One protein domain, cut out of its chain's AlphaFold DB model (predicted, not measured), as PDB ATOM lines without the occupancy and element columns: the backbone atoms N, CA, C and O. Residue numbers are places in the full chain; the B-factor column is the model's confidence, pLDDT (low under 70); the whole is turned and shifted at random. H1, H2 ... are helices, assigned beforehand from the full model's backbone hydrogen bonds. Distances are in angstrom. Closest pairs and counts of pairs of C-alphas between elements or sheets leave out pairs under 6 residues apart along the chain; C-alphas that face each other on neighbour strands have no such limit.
ATOM      1  N   TRP A  11      27.791  36.742 -19.302       64.56
ATOM      2  CA  TRP A  11      27.622  38.151 -19.648       64.56
ATOM      3  C   TRP A  11      26.984  38.978 -18.520       64.56
ATOM      4  O   TRP A  11      27.329  40.150 -18.371       64.56
ATOM      5  N   GLU A  12      26.137  38.381 -17.684       67.75
ATOM      6  CA  GLU A  12      25.531  39.024 -16.510       67.75
ATOM      7  C   GLU A  12      26.571  39.315 -15.428       67.75
ATOM      8  O   GLU A  12      26.539  40.374 -14.808       67.75
ATOM      9  N   TYR A  13      27.567  38.444 -15.252       63.47
ATOM     10  CA  TYR A  13      28.673  38.703 -14.328       63.47
ATOM     11  C   TYR A  13      29.572  39.851 -14.809       63.47
ATOM     12  O   TYR A  13      30.028  40.676 -14.008       63.47
ATOM     13  N   ILE A  14      29.784  39.960 -16.124       66.38
ATOM     14  CA  ILE A  14      30.502  41.090 -16.729       66.38
ATOM     15  C   ILE A  14      29.708  42.389 -16.544       66.38
ATOM     16  O   ILE A  14      30.291  43.417 -16.188       66.38
ATOM     17  N   ASP A  15      28.394  42.364 -16.763       69.62
ATOM     18  CA  ASP A  15      27.550  43.547 -16.596       69.62
ATOM     19  C   ASP A  15      27.453  43.977 -15.125       69.62
ATOM     20  O   ASP A  15      27.637  45.149 -14.788       69.62
ATOM     21  N   HIS A  16      27.328  43.008 -14.218       69.44
ATOM     22  CA  HIS A  16      27.396  43.237 -12.782       69.44
ATOM     23  C   HIS A  16      28.736  43.865 -12.376       69.44
ATOM     24  O   HIS A  16      28.758  44.855 -11.648       69.44
ATOM     25  N   THR A  17      29.855  43.376 -12.916       66.19
ATOM     26  CA  THR A  17      31.185  43.967 -12.695       66.19
ATOM     27  C   THR A  17      31.231  45.438 -13.123       66.19
ATOM     28  O   THR A  17      31.725  46.290 -12.375       66.19
ATOM     29  N   LYS A  18      30.697  45.769 -14.306       69.62
ATOM     30  CA  LYS A  18      30.638  47.156 -14.798       69.62
ATOM     31  C   LYS A  18      29.782  48.037 -13.891       69.62
ATOM     32  O   LYS A  18      30.191  49.156 -13.575       69.62
ATOM     33  N   ASN A  19      28.643  47.525 -13.430       72.56
ATOM     34  CA  ASN A  19      27.773  48.226 -12.490       72.56
ATOM     35  C   ASN A  19      28.457  48.459 -11.139       72.56
ATOM     36  O   ASN A  19      28.318  49.545 -10.572       72.56
ATOM     37  N   ILE A  20      29.254  47.504 -10.648       66.94
ATOM     38  CA  ILE A  20      30.015  47.694  -9.409       66.94
ATOM     39  C   ILE A  20      31.038  48.831  -9.569       66.94
ATOM     40  O   ILE A  20      31.102  49.717  -8.713       66.94
ATOM     41  N   LEU A  21      31.789  48.870 -10.679       65.44
ATOM     42  CA  LEU A  21      32.733  49.967 -10.945       65.44
ATOM     43  C   LEU A  21      32.022  51.318 -11.038       65.44
ATOM     44  O   LEU A  21      32.420  52.271 -10.369       65.44
ATOM     45  N   LYS A  22      30.955  51.389 -11.838       69.62
ATOM     46  CA  LYS A  22      30.227  52.633 -12.099       69.62
ATOM     47  C   LYS A  22      29.615  53.220 -10.829       69.62
ATOM     48  O   LYS A  22      29.713  54.422 -10.608       69.62
ATOM     49  N   ASN A  23      29.010  52.374  -9.997       68.81
ATOM     50  CA  ASN A  23      28.194  52.836  -8.876       68.81
ATOM     51  C   ASN A  23      28.975  52.895  -7.555       68.81
ATOM     52  O   ASN A  23      28.685  53.735  -6.706       68.81
ATOM     53  N   TYR A  24      29.986  52.037  -7.368       67.31
ATOM     54  CA  TYR A  24      30.635  51.864  -6.065       67.31
ATOM     55  C   TYR A  24      32.124  52.195  -6.051       67.31
ATOM     56  O   TYR A  24      32.646  52.453  -4.967       67.31
ATOM     57  N   ALA A  25      32.830  52.269  -7.181       61.00
ATOM     58  CA  ALA A  25      34.268  52.543  -7.132       61.00
ATOM     59  C   ALA A  25      34.622  54.025  -6.883       61.00
ATOM     60  O   ALA A  25      35.741  54.264  -6.442       61.00
ATOM     61  N   MET A  26      33.667  54.961  -7.056       65.12
ATOM     62  CA  MET A  26      33.850  56.429  -7.021       65.12
ATOM     63  C   MET A  26      35.017  56.885  -7.914       65.12
ATOM     64  O   MET A  26      36.181  56.621  -7.625       65.12
ATOM     65  N   LYS A  27      34.710  57.554  -9.028       69.25
ATOM     66  CA  LYS A  27      35.725  58.059  -9.959       69.25
ATOM     67  C   LYS A  27      36.005  59.532  -9.655       69.25
ATOM     68  O   LYS A  27      35.079  60.336  -9.710       69.25
ATOM     69  N   GLU A  28      37.260  59.878  -9.395       71.06
ATOM     70  CA  GLU A  28      37.740  61.263  -9.358       71.06
ATOM     71  C   GLU A  28      38.763  61.451 -10.485       71.06
ATOM     72  O   GLU A  28      39.818  60.814 -10.512       71.06
ATOM     73  N   GLY A  29      38.415  62.276 -11.477       73.44
ATOM     74  CA  GLY A  29      39.204  62.420 -12.703       73.44
ATOM     75  C   GLY A  29      39.367  61.086 -13.445       73.44
ATOM     76  O   GLY A  29      38.389  60.479 -13.893       73.44
ATOM     77  N   GLU A  30      40.610  60.620 -13.567       73.25
ATOM     78  CA  GLU A  30      40.965  59.357 -14.230       73.25
ATOM     79  C   GLU A  30      41.116  58.163 -13.273       73.25
ATOM     80  O   GLU A  30      41.310  57.034 -13.728       73.25
ATOM     81  N   PHE A  31      40.975  58.368 -11.958       70.75
ATOM     82  CA  PHE A  31      41.272  57.344 -10.957       70.75
ATOM     83  C   PHE A  31      40.054  56.963 -10.115       70.75
ATOM     84  O   PHE A  31      39.163  57.767  -9.849       70.75
ATOM     85  N   TYR A  32      40.022  55.702  -9.683       74.25
ATOM     86  CA  TYR A  32      39.052  55.223  -8.705       74.25
ATOM     87  C   TYR A  32      39.620  55.377  -7.299       74.25
ATOM     88  O   TYR A  32      40.702  54.866  -7.010       74.25
ATOM     89  N   ILE A  33      38.875  56.039  -6.420       77.44
ATOM     90  CA  ILE A  33      39.377  56.471  -5.108       77.44
ATOM     91  C   ILE A  33      39.087  55.492  -3.968       77.44
ATOM     92  O   ILE A  33      39.579  55.691  -2.862       77.44
ATOM     93  N   ARG A  34      38.312  54.421  -4.199       76.75
ATOM     94  CA  ARG A  34      38.017  53.398  -3.175       76.75
ATOM     95  C   ARG A  34      38.776  52.089  -3.423       76.75
ATOM     96  O   ARG A  34      38.268  51.225  -4.144       76.75
ATOM     97  N   PRO A  35      39.926  51.852  -2.755       72.81
ATOM     98  CA  PRO A  35      40.778  50.691  -3.023       72.81
ATOM     99  C   PRO A  35      40.076  49.351  -2.795       72.81
ATOM    100  O   PRO A  35      40.255  48.415  -3.571       72.81
ATOM    101  N   LYS A  36      39.242  49.256  -1.749       78.44
ATOM    102  CA  LYS A  36      38.464  48.045  -1.449       78.44
ATOM    103  C   LYS A  36      37.519  47.701  -2.603       78.44
ATOM    104  O   LYS A  36      37.502  46.561  -3.052       78.44
ATOM    105  N   CYS A  37      36.798  48.693  -3.124       72.81
ATOM    106  CA  CYS A  37      35.880  48.514  -4.247       72.81
ATOM    107  C   CYS A  37      36.627  48.126  -5.526       72.81
ATOM    108  O   CYS A  37      36.209  47.195  -6.208       72.81
ATOM    109  N   VAL A  38      37.759  48.769  -5.824       75.31
ATOM    110  CA  VAL A  38      38.585  48.438  -6.999       75.31
ATOM    111  C   VAL A  38      39.094  46.997  -6.930       75.31
ATOM    112  O   VAL A  38      38.910  46.244  -7.885       75.31
ATOM    113  N   LYS A  39      39.660  46.580  -5.790       77.50
ATOM    114  CA  LYS A  39      40.153  45.207  -5.592       77.50
ATOM    115  C   LYS A  39      39.032  44.181  -5.724       77.50
ATOM    116  O   LYS A  39      39.167  43.236  -6.499       77.50
ATOM    117  N   THR A  40      37.914  44.379  -5.023       77.50
ATOM    118  CA  THR A  40      36.752  43.483  -5.123       77.50
ATOM    119  C   THR A  40      36.270  43.382  -6.564       77.50
ATOM    120  O   THR A  40      36.074  42.278  -7.061       77.50
ATOM    121  N   THR A  41      36.148  44.505  -7.267       74.44
ATOM    122  CA  THR A  41      35.645  44.484  -8.642       74.44
ATOM    123  C   THR A  41      36.626  43.836  -9.609       74.44
ATOM    124  O   THR A  41      36.205  43.106 -10.499       74.44
ATOM    125  N   GLY A  42      37.931  44.021  -9.407       75.69
ATOM    126  CA  GLY A  42      38.961  43.300 -10.150       75.69
ATOM    127  C   GLY A  42      38.863  41.784  -9.967       75.69
ATOM    128  O   GLY A  42      38.927  41.041 -10.946       75.69
ATOM    129  N   HIS A  43      38.626  41.319  -8.735       78.38
ATOM    130  CA  HIS A  43      38.387  39.901  -8.455       78.38
ATOM    131  C   HIS A  43      37.101  39.379  -9.106       78.38
ATOM    132  O   HIS A  43      37.121  38.296  -9.688       78.38
ATOM    133  N   VAL A  44      36.003  40.142  -9.053       78.06
ATOM    134  CA  VAL A  44      34.732  39.762  -9.696       78.06
ATOM    135  C   VAL A  44      34.893  39.713 -11.219       78.06
ATOM    136  O   VAL A  44      34.472  38.738 -11.839       78.06
ATOM    137  N   ALA A  45      35.580  40.687 -11.821       75.31
ATOM    138  CA  ALA A  45      35.881  40.708 -13.253       75.31
ATOM    139  C   ALA A  45      36.669  39.462 -13.681       75.31
ATOM    140  O   ALA A  45      36.308  38.778 -14.637       75.31
ATOM    141  N   TYR A  46      37.734  39.152 -12.938       78.25
ATOM    142  CA  TYR A  46      38.561  37.974 -13.169       78.25
ATOM    143  C   TYR A  46      37.747  36.681 -13.045       78.25
ATOM    144  O   TYR A  46      37.813  35.821 -13.920       78.25
ATOM    145  N   PHE A  47      36.931  36.558 -11.996       81.06
ATOM    146  CA  PHE A  47      36.080  35.389 -11.785       81.06
ATOM    147  C   PHE A  47      35.050  35.208 -12.908       81.06
ATOM    148  O   PHE A  47      34.885  34.100 -13.408       81.06
ATOM    149  N   SER A  48      34.439  36.301 -13.375       74.44
ATOM    150  CA  SER A  48      33.502  36.300 -14.509       74.44
ATOM    151  C   SER A  48      34.142  35.702 -15.764       74.44
ATOM    152  O   SER A  48      33.544  34.879 -16.449       74.44
ATOM    153  N   ILE A  49      35.394  36.077 -16.041       79.75
ATOM    154  CA  ILE A  49      36.156  35.552 -17.176       79.75
ATOM    155  C   ILE A  49      36.401  34.046 -17.025       79.75
ATOM    156  O   ILE A  49      36.262  33.313 -18.002       79.75
ATOM    157  N   LEU A  50      36.743  33.568 -15.824       84.31
ATOM    158  CA  LEU A  50      36.938  32.133 -15.592       84.31
ATOM    159  C   LEU A  50      35.651  31.330 -15.821       84.31
ATOM    160  O   LEU A  50      35.721  30.257 -16.412       84.31
ATOM    161  N   LEU A  51      34.487  31.863 -15.439       82.75
ATOM    162  CA  LEU A  51      33.195  31.220 -15.710       82.75
ATOM    163  C   LEU A  51      32.913  31.088 -17.215       82.75
ATOM    164  O   LEU A  51      32.513  30.017 -17.665       82.75
ATOM    165  N   VAL A  52      33.188  32.136 -18.005       80.00
ATOM    166  CA  VAL A  52      33.077  32.075 -19.479       80.00
ATOM    167  C   VAL A  52      33.967  30.966 -20.043       80.00
ATOM    168  O   VAL A  52      33.560  30.222 -20.935       80.00
ATOM    169  N   LEU A  53      35.206  30.862 -19.554       81.81
ATOM    170  CA  LEU A  53      36.140  29.840 -20.023       81.81
ATOM    171  C   LEU A  53      35.683  28.442 -19.635       81.81
ATOM    172  O   LEU A  53      35.829  27.529 -20.439       81.81
ATOM    173  N   ASP A  54      35.125  28.281 -18.441       84.75
ATOM    174  CA  ASP A  54      34.577  27.013 -17.981       84.75
ATOM    175  C   ASP A  54      33.453  26.531 -18.891       84.75
ATOM    176  O   ASP A  54      33.506  25.394 -19.367       84.75
ATOM    177  N   GLU A  55      32.504  27.408 -19.216       81.19
ATOM    178  CA  GLU A  55      31.428  27.098 -20.157       81.19
ATOM    179  C   GLU A  55      31.978  26.775 -21.554       81.19
ATOM    180  O   GLU A  55      31.566  25.794 -22.180       81.19
ATOM    181  N   LEU A  56      32.964  27.541 -22.033       80.06
ATOM    182  CA  LEU A  56      33.581  27.299 -23.337       80.06
ATOM    183  C   LEU A  56      34.339  25.961 -23.375       80.06
ATOM    184  O   LEU A  56      34.283  25.251 -24.381       80.06
ATOM    185  N   MET A  57      35.039  25.595 -22.301       83.69
ATOM    186  CA  MET A  57      35.718  24.303 -22.172       83.69
ATOM    187  C   MET A  57      34.709  23.155 -22.181       83.69
ATOM    188  O   MET A  57      34.900  22.192 -22.927       83.69
ATOM    189  N   GLU A  58      33.608  23.282 -21.437       84.00
ATOM    190  CA  GLU A  58      32.524  22.295 -21.430       84.00
ATOM    191  C   GLU A  58      31.879  22.134 -22.813       84.00
ATOM    192  O   GLU A  58      31.707  21.001 -23.272       84.00
ATOM    193  N   HIS A  59      31.608  23.239 -23.516       76.62
ATOM    194  CA  HIS A  59      31.094  23.230 -24.891       76.62
ATOM    195  C   HIS A  59      32.041  22.541 -25.886       76.62
ATOM    196  O   HIS A  59      31.580  21.917 -26.840       76.62
ATOM    197  N   ASN A  60      33.357  22.608 -25.660       77.12
ATOM    198  CA  ASN A  60      34.370  21.910 -26.462       77.12
ATOM    199  C   ASN A  60      34.651  20.474 -25.969       77.12
ATOM    200  O   ASN A  60      35.612  19.844 -26.414       77.12
ATOM    201  N   GLY A  61      33.846  19.948 -25.039       82.25
ATOM    202  CA  GLY A  61      33.987  18.591 -24.503       82.25
ATOM    203  C   GLY A  61      35.169  18.403 -23.547       82.25
ATOM    204  O   GLY A  61      35.491  17.270 -23.181       82.25
ATOM    205  N   ILE A  62      35.818  19.485 -23.113       82.38
ATOM    206  CA  ILE A  62      36.966  19.447 -22.207       82.38
ATOM    207  C   ILE A  62      36.449  19.430 -20.770       82.38
ATOM    208  O   ILE A  62      35.949  20.427 -20.255       82.38
ATOM    209  N   LYS A  63      36.596  18.284 -20.099       82.50
ATOM    210  CA  LYS A  63      36.218  18.110 -18.691       82.50
ATOM    211  C   LYS A  63      37.457  17.934 -17.827       82.50
ATOM    212  O   LYS A  63      38.139  16.917 -17.916       82.50
ATOM    213  N   ILE A  64      37.705  18.907 -16.960       82.81
ATOM    214  CA  ILE A  64      38.772  18.857 -15.959       82.81
ATOM    215  C   ILE A  64      38.177  18.370 -14.636       82.81
ATOM    216  O   ILE A  64      37.144  18.874 -14.203       82.81
ATOM    217  N   ARG A  65      38.794  17.351 -14.022       81.81
ATOM    218  CA  ARG A  65      38.283  16.692 -12.802       81.81
ATOM    219  C   ARG A  65      38.875  17.244 -11.500       81.81
ATOM    220  O   ARG A  65      38.422  16.853 -10.429       81.81
ATOM    221  N   HIS A  66      39.870  18.125 -11.580       85.62
ATOM    222  CA  HIS A  66      40.485  18.801 -10.436       85.62
ATOM    223  C   HIS A  66      40.063  20.274 -10.354       85.62
ATOM    224  O   HIS A  66      39.438  20.815 -11.268       85.62
ATOM    225  N   ARG A  67      40.401  20.935  -9.238       85.12
ATOM    226  CA  ARG A  67      40.241  22.388  -9.106       85.12
ATOM    227  C   ARG A  67      41.134  23.069 -10.140       85.12
ATOM    228  O   ARG A  67      42.350  22.980 -10.021       85.12
ATOM    229  N   LYS A  68      40.520  23.759 -11.100       86.69
ATOM    230  CA  LYS A  68      41.236  24.416 -12.195       86.69
ATOM    231  C   LYS A  68      42.196  25.479 -11.670       86.69
ATOM    232  O   LYS A  68      41.811  26.315 -10.844       86.69
ATOM    233  N   ASP A  69      43.418  25.456 -12.178       87.00
ATOM    234  CA  ASP A  69      44.424  26.485 -11.945       87.00
ATOM    235  C   ASP A  69      44.611  27.380 -13.183       87.00
ATOM    236  O   ASP A  69      43.991  27.189 -14.228       87.00
ATOM    237  N   ALA A  70      45.460  28.405 -13.074       81.06
ATOM    238  CA  ALA A  70      45.711  29.331 -14.179       81.06
ATOM    239  C   ALA A  70      46.317  28.645 -15.424       81.06
ATOM    240  O   ALA A  70      46.142  29.135 -16.546       81.06
ATOM    241  N   ASN A  71      47.032  27.531 -15.249       83.50
ATOM    242  CA  ASN A  71      47.674  26.807 -16.338       83.50
ATOM    243  C   ASN A  71      46.655  26.012 -17.161       83.50
ATOM    244  O   ASN A  71      46.778  25.969 -18.385       83.50
ATOM    245  N   ASP A  72      45.615  25.464 -16.530       86.56
ATOM    246  CA  ASP A  72      44.509  24.788 -17.225       86.56
ATOM    247  C   ASP A  72      43.866  25.698 -18.287       86.56
ATOM    248  O   ASP A  72      43.764  25.338 -19.465       86.56
ATOM    249  N   TYR A  73      43.520  26.931 -17.900       84.19
ATOM    250  CA  TYR A  73      42.951  27.928 -18.813       84.19
ATOM    251  C   TYR A  73      43.943  28.354 -19.895       84.19
ATOM    252  O   TYR A  73      43.578  28.509 -21.063       84.19
ATOM    253  N   ARG A  74      45.221  28.516 -19.535       80.06
ATOM    254  CA  ARG A  74      46.282  28.858 -20.490       80.06
ATOM    255  C   ARG A  74      46.448  27.779 -21.560       80.06
ATOM    256  O   ARG A  74      46.564  28.115 -22.739       80.06
ATOM    257  N   ASN A  75      46.443  26.509 -21.164       82.94
ATOM    258  CA  ASN A  75      46.578  25.363 -22.064       82.94
ATOM    259  C   ASN A  75      45.357  25.186 -22.967       82.94
ATOM    260  O   ASN A  75      45.487  24.753 -24.112       82.94
ATOM    261  N   PHE A  76      44.173  25.541 -22.476       82.12
ATOM    262  CA  PHE A  76      42.973  25.588 -23.297       82.12
ATOM    263  C   PHE A  76      43.051  26.698 -24.357       82.12
ATOM    264  O   PHE A  76      42.841  26.460 -25.549       82.12
ATOM    265  N   LEU A  77      43.423  27.909 -23.941       77.00
ATOM    266  CA  LEU A  77      43.466  29.089 -24.805       77.00
ATOM    267  C   LEU A  77      44.610  29.073 -25.821       77.00
ATOM    268  O   LEU A  77      44.484  29.700 -26.882       77.00
ATOM    269  N   SER A  78      45.697  28.345 -25.533       69.50
ATOM    270  CA  SER A  78      46.857  28.195 -26.423       69.50
ATOM    271  C   SER A  78      46.534  27.607 -27.782       69.50
ATOM    272  O   SER A  78      47.282  27.821 -28.733       69.50
ATOM    273  N   LYS A  79      45.371  26.971 -27.906       62.34
ATOM    274  CA  LYS A  79      44.936  26.357 -29.150       62.34
ATOM    275  C   LYS A  79      44.177  27.295 -30.095       62.34
ATOM    276  O   LYS A  79      44.017  26.894 -31.240       62.34
ATOM    277  N   LYS A  80      43.725  28.505 -29.692       54.44
ATOM    278  CA  LYS A  80      42.978  29.416 -30.609       54.44
ATOM    279  C   LYS A  80      42.831  30.911 -30.219       54.44
ATOM    280  O   LYS A  80      42.513  31.693 -31.107       54.44
ATOM    281  N   ILE A  81      43.020  31.354 -28.958       59.06
ATOM    282  CA  ILE A  81      42.542  32.697 -28.491       59.06
ATOM    283  C   ILE A  81      43.552  33.447 -27.573       59.06
ATOM    284  O   ILE A  81      43.200  34.339 -26.805       59.06
ATOM    285  N   ILE A  82      44.853  33.141 -27.634       57.91
ATOM    286  CA  ILE A  82      45.845  33.684 -26.674       57.91
ATOM    287  C   ILE A  82      45.928  35.223 -26.633       57.91
ATOM    288  O   ILE A  82      45.998  35.805 -25.551       57.91
ATOM    289  N   LYS A  83      45.940  35.914 -27.778       56.38
ATOM    290  CA  LYS A  83      46.432  37.307 -27.818       56.38
ATOM    291  C   LYS A  83      45.472  38.320 -27.171       56.38
ATOM    292  O   LYS A  83      45.922  39.205 -26.443       56.38
ATOM    293  N   CYS A  84      44.160  38.160 -27.369       56.66
ATOM    294  CA  CYS A  84      43.156  39.021 -26.725       56.66
ATOM    295  C   CYS A  84      43.018  38.708 -25.232       56.66
ATOM    296  O   CYS A  84      42.990  39.626 -24.413       56.66
ATOM    297  N   PHE A  85      43.010  37.423 -24.867       61.47
ATOM    298  CA  PHE A  85      42.839  37.001 -23.482       61.47
ATOM    299  C   PHE A  85      44.006  37.434 -22.590       61.47
ATOM    300  O   PHE A  85      43.793  38.035 -21.539       61.47
ATOM    301  N   PHE A  86      45.247  37.210 -23.033       60.34
ATOM    302  CA  PHE A  86      46.426  37.636 -22.276       60.34
ATOM    303  C   PHE A  86      46.493  39.154 -22.120       60.34
ATOM    304  O   PHE A  86      46.880  39.631 -21.059       60.34
ATOM    305  N   THR A  87      46.077  39.920 -23.131       61.91
ATOM    306  CA  THR A  87      46.009  41.386 -23.033       61.91
ATOM    307  C   THR A  87      44.966  41.834 -22.008       61.91
ATOM    308  O   THR A  87      45.251  42.713 -21.196       61.91
ATOM    309  N   LEU A  88      43.782  41.212 -22.004       59.72
ATOM    310  CA  LEU A  88      42.704  41.527 -21.063       59.72
ATOM    311  C   LEU A  88      43.099  41.173 -19.621       59.72
ATOM    312  O   LEU A  88      42.982  42.005 -18.726       59.72
ATOM    313  N   MET A  89      43.659  39.979 -19.418       61.94
ATOM    314  CA  MET A  89      44.126  39.499 -18.114       61.94
ATOM    315  C   MET A  89      45.295  40.326 -17.598       61.94
ATOM    316  O   MET A  89      45.287  40.752 -16.452       61.94
ATOM    317  N   LYS A  90      46.278  40.627 -18.453       61.62
ATOM    318  CA  LYS A  90      47.412  41.478 -18.090       61.62
ATOM    319  C   LYS A  90      46.947  42.888 -17.737       61.62
ATOM    320  O   LYS A  90      47.481  43.454 -16.796       61.62
ATOM    321  N   ARG A  91      45.935  43.440 -18.417       59.81
ATOM    322  CA  ARG A  91      45.335  44.728 -18.041       59.81
ATOM    323  C   ARG A  91      44.624  44.651 -16.693       59.81
ATOM    324  O   ARG A  91      44.930  45.473 -15.843       59.81
ATOM    325  N   ILE A  92      43.755  43.668 -16.461       63.03
ATOM    326  CA  ILE A  92      43.056  43.508 -15.172       63.03
ATOM    327  C   ILE A  92      44.067  43.344 -14.031       63.03
ATOM    328  O   ILE A  92      43.995  44.061 -13.037       63.03
ATOM    329  N   THR A  93      45.068  42.484 -14.210       58.19
ATOM    330  CA  THR A  93      46.153  42.281 -13.249       58.19
ATOM    331  C   THR A  93      46.969  43.562 -13.053       58.19
ATOM    332  O   THR A  93      47.135  43.987 -11.922       58.19
ATOM    333  N   ILE A  94      47.423  44.251 -14.104       56.78
ATOM    334  CA  ILE A  94      48.165  45.518 -13.950       56.78
ATOM    335  C   ILE A  94      47.319  46.573 -13.230       56.78
ATOM    336  O   ILE A  94      47.834  47.228 -12.334       56.78
ATOM    337  N   TYR A  95      46.029  46.714 -13.539       55.78
ATOM    338  CA  TYR A  95      45.153  47.657 -12.837       55.78
ATOM    339  C   TYR A  95      44.983  47.309 -11.349       55.78
ATOM    340  O   TYR A  95      44.925  48.212 -10.519       55.78
ATOM    341  N   ILE A  96      44.953  46.020 -10.995       54.03
ATOM    342  CA  ILE A  96      44.886  45.564  -9.599       54.03
ATOM    343  C   ILE A  96      46.237  45.749  -8.882       54.03
ATOM    344  O   ILE A  96      46.265  46.218  -7.746       54.03
ATOM    345  N   TYR A  97      47.355  45.402  -9.527       45.28
ATOM    346  CA  TYR A  97      48.694  45.375  -8.922       45.28
ATOM    347  C   TYR A  97      49.413  46.733  -8.940       45.28
ATOM    348  O   TYR A  97      50.137  47.026  -7.994       45.28
ATOM    349  N   SER A  98      49.168  47.600  -9.931       46.19
ATOM    350  CA  SER A  98      49.744  48.956  -9.996       46.19
ATOM    351  C   SER A  98      49.320  49.843  -8.817       46.19
ATOM    352  O   SER A  98      49.983  50.833  -8.534       46.19
ATOM    353  N   TRP A  99      48.243  49.481  -8.112       40.00
ATOM    354  CA  TRP A  99      47.803  50.139  -6.878       40.00
ATOM    355  C   TRP A  99      48.257  49.422  -5.601       40.00
ATOM    356  O   TRP A  99      48.231  50.023  -4.533       40.00
ATOM    357  N   VAL A 100      48.691  48.157  -5.680       37.38
ATOM    358  CA  VAL A 100      49.308  47.464  -4.533       37.38
ATOM    359  C   VAL A 100      50.691  48.052  -4.243       37.38
ATOM    360  O   VAL A 100      51.037  48.189  -3.079       37.38
ATOM    361  N   THR A 101      51.427  48.478  -5.271       40.25
ATOM    362  CA  THR A 101      52.764  49.085  -5.137       40.25
ATOM    363  C   THR A 101      52.762  50.588  -4.847       40.25
ATOM    364  O   THR A 101      53.812  51.127  -4.535       40.25
ATOM    365  N   MET A 102      51.623  51.286  -4.971       34.69
ATOM    366  CA  MET A 102      51.507  52.710  -4.594       34.69
ATOM    367  C   MET A 102      51.086  52.920  -3.129       34.69
ATOM    368  O   MET A 102      51.056  54.055  -2.667       34.69
TER     369      MET A 102
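This is residues 11 to 102 of the 104 residues of the protein "DUF5618 domain-containing protein" of Bacteroidetes bacterium (UniProt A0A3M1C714). A long helix, H2, runs the length of an elongated body, with H1 folded back along one side of it as a nearly parallel-lined helical hairpin and H4 packed on another side over only part of H2. The short helix H3 sits near the far end of H2, between the chain's turn after H2 and the start of H4, while H1 and H4 stay away from each other. The printed part has 92 residues with four named helices, in the order H1, H2, H3, H4, and no named strand; the class is all helix. The whole is only just loose, close to compact, with a radius of gyration of the C-alphas of 14.9 A, and it spans 45 by 27 by 23 A.

Start at H2, residues 35 to 59. It touches H1, residues 11 to 24, at a shallow tilt of 5 degrees, opposite ways, and the two form a helical hairpin; look at their closest C-alphas, those of Tyr 13 and Ser 48, 5.4 A apart. H2 also touches H4, residues 82 to 97, at a shallow tilt of 22 degrees, opposite ways. H2 touches H4 with residues 38 to 46 alone, and H4 touches H2 with residues 89 to 96 alone; their closest C-alphas, those of Lys 39 and Ile 96, are 6.2 A apart. H3, residues 70 to 77, is close to H2 but not clearly touching it: the closest C-alphas, those of Leu 53 and Tyr 73, are 7.2 A apart, at a steep tilt of 48 degrees, the same way. H3 is likewise close to H4 but not clearly touching, with the closest C-alphas, those of Arg 74 and Ile 82, 7.9 A apart. H1 is apart from H3 and from H4. In H1, H2, H3 and H4 every O i to N i+4 pair is within hydrogen-bond range.

Find C-alpha 35 at (40.778, 50.691, -3.023); from there H2 runs 36.4 A to C-alpha 59 at (31.094, 23.230, -24.891). H1 begins at C-alpha 11, at (27.622, 38.151, -19.648), and covers 19.5 A to C-alpha 24. H3 goes from C-alpha 70 to C-alpha 77. H4 covers 21.4 A from C-alpha 82 and ends at C-alpha 97, at (48.694, 45.375, -8.922). Between H1 and H2, residues 27 to 28 pair with residues 31 to 32, antiparallel.

The two C-alphas farthest apart are those of Gly 29 and Arg 65, 45.7 A. The printed part has no cut. The link from H3 to H4 is tight, and those from H1 to H2 and from H2 to H3 are short. The mean pLDDT of the printed part is 70.6; look for values under 70 at residues 11 to 18, 20 to 27 and 78 to 102.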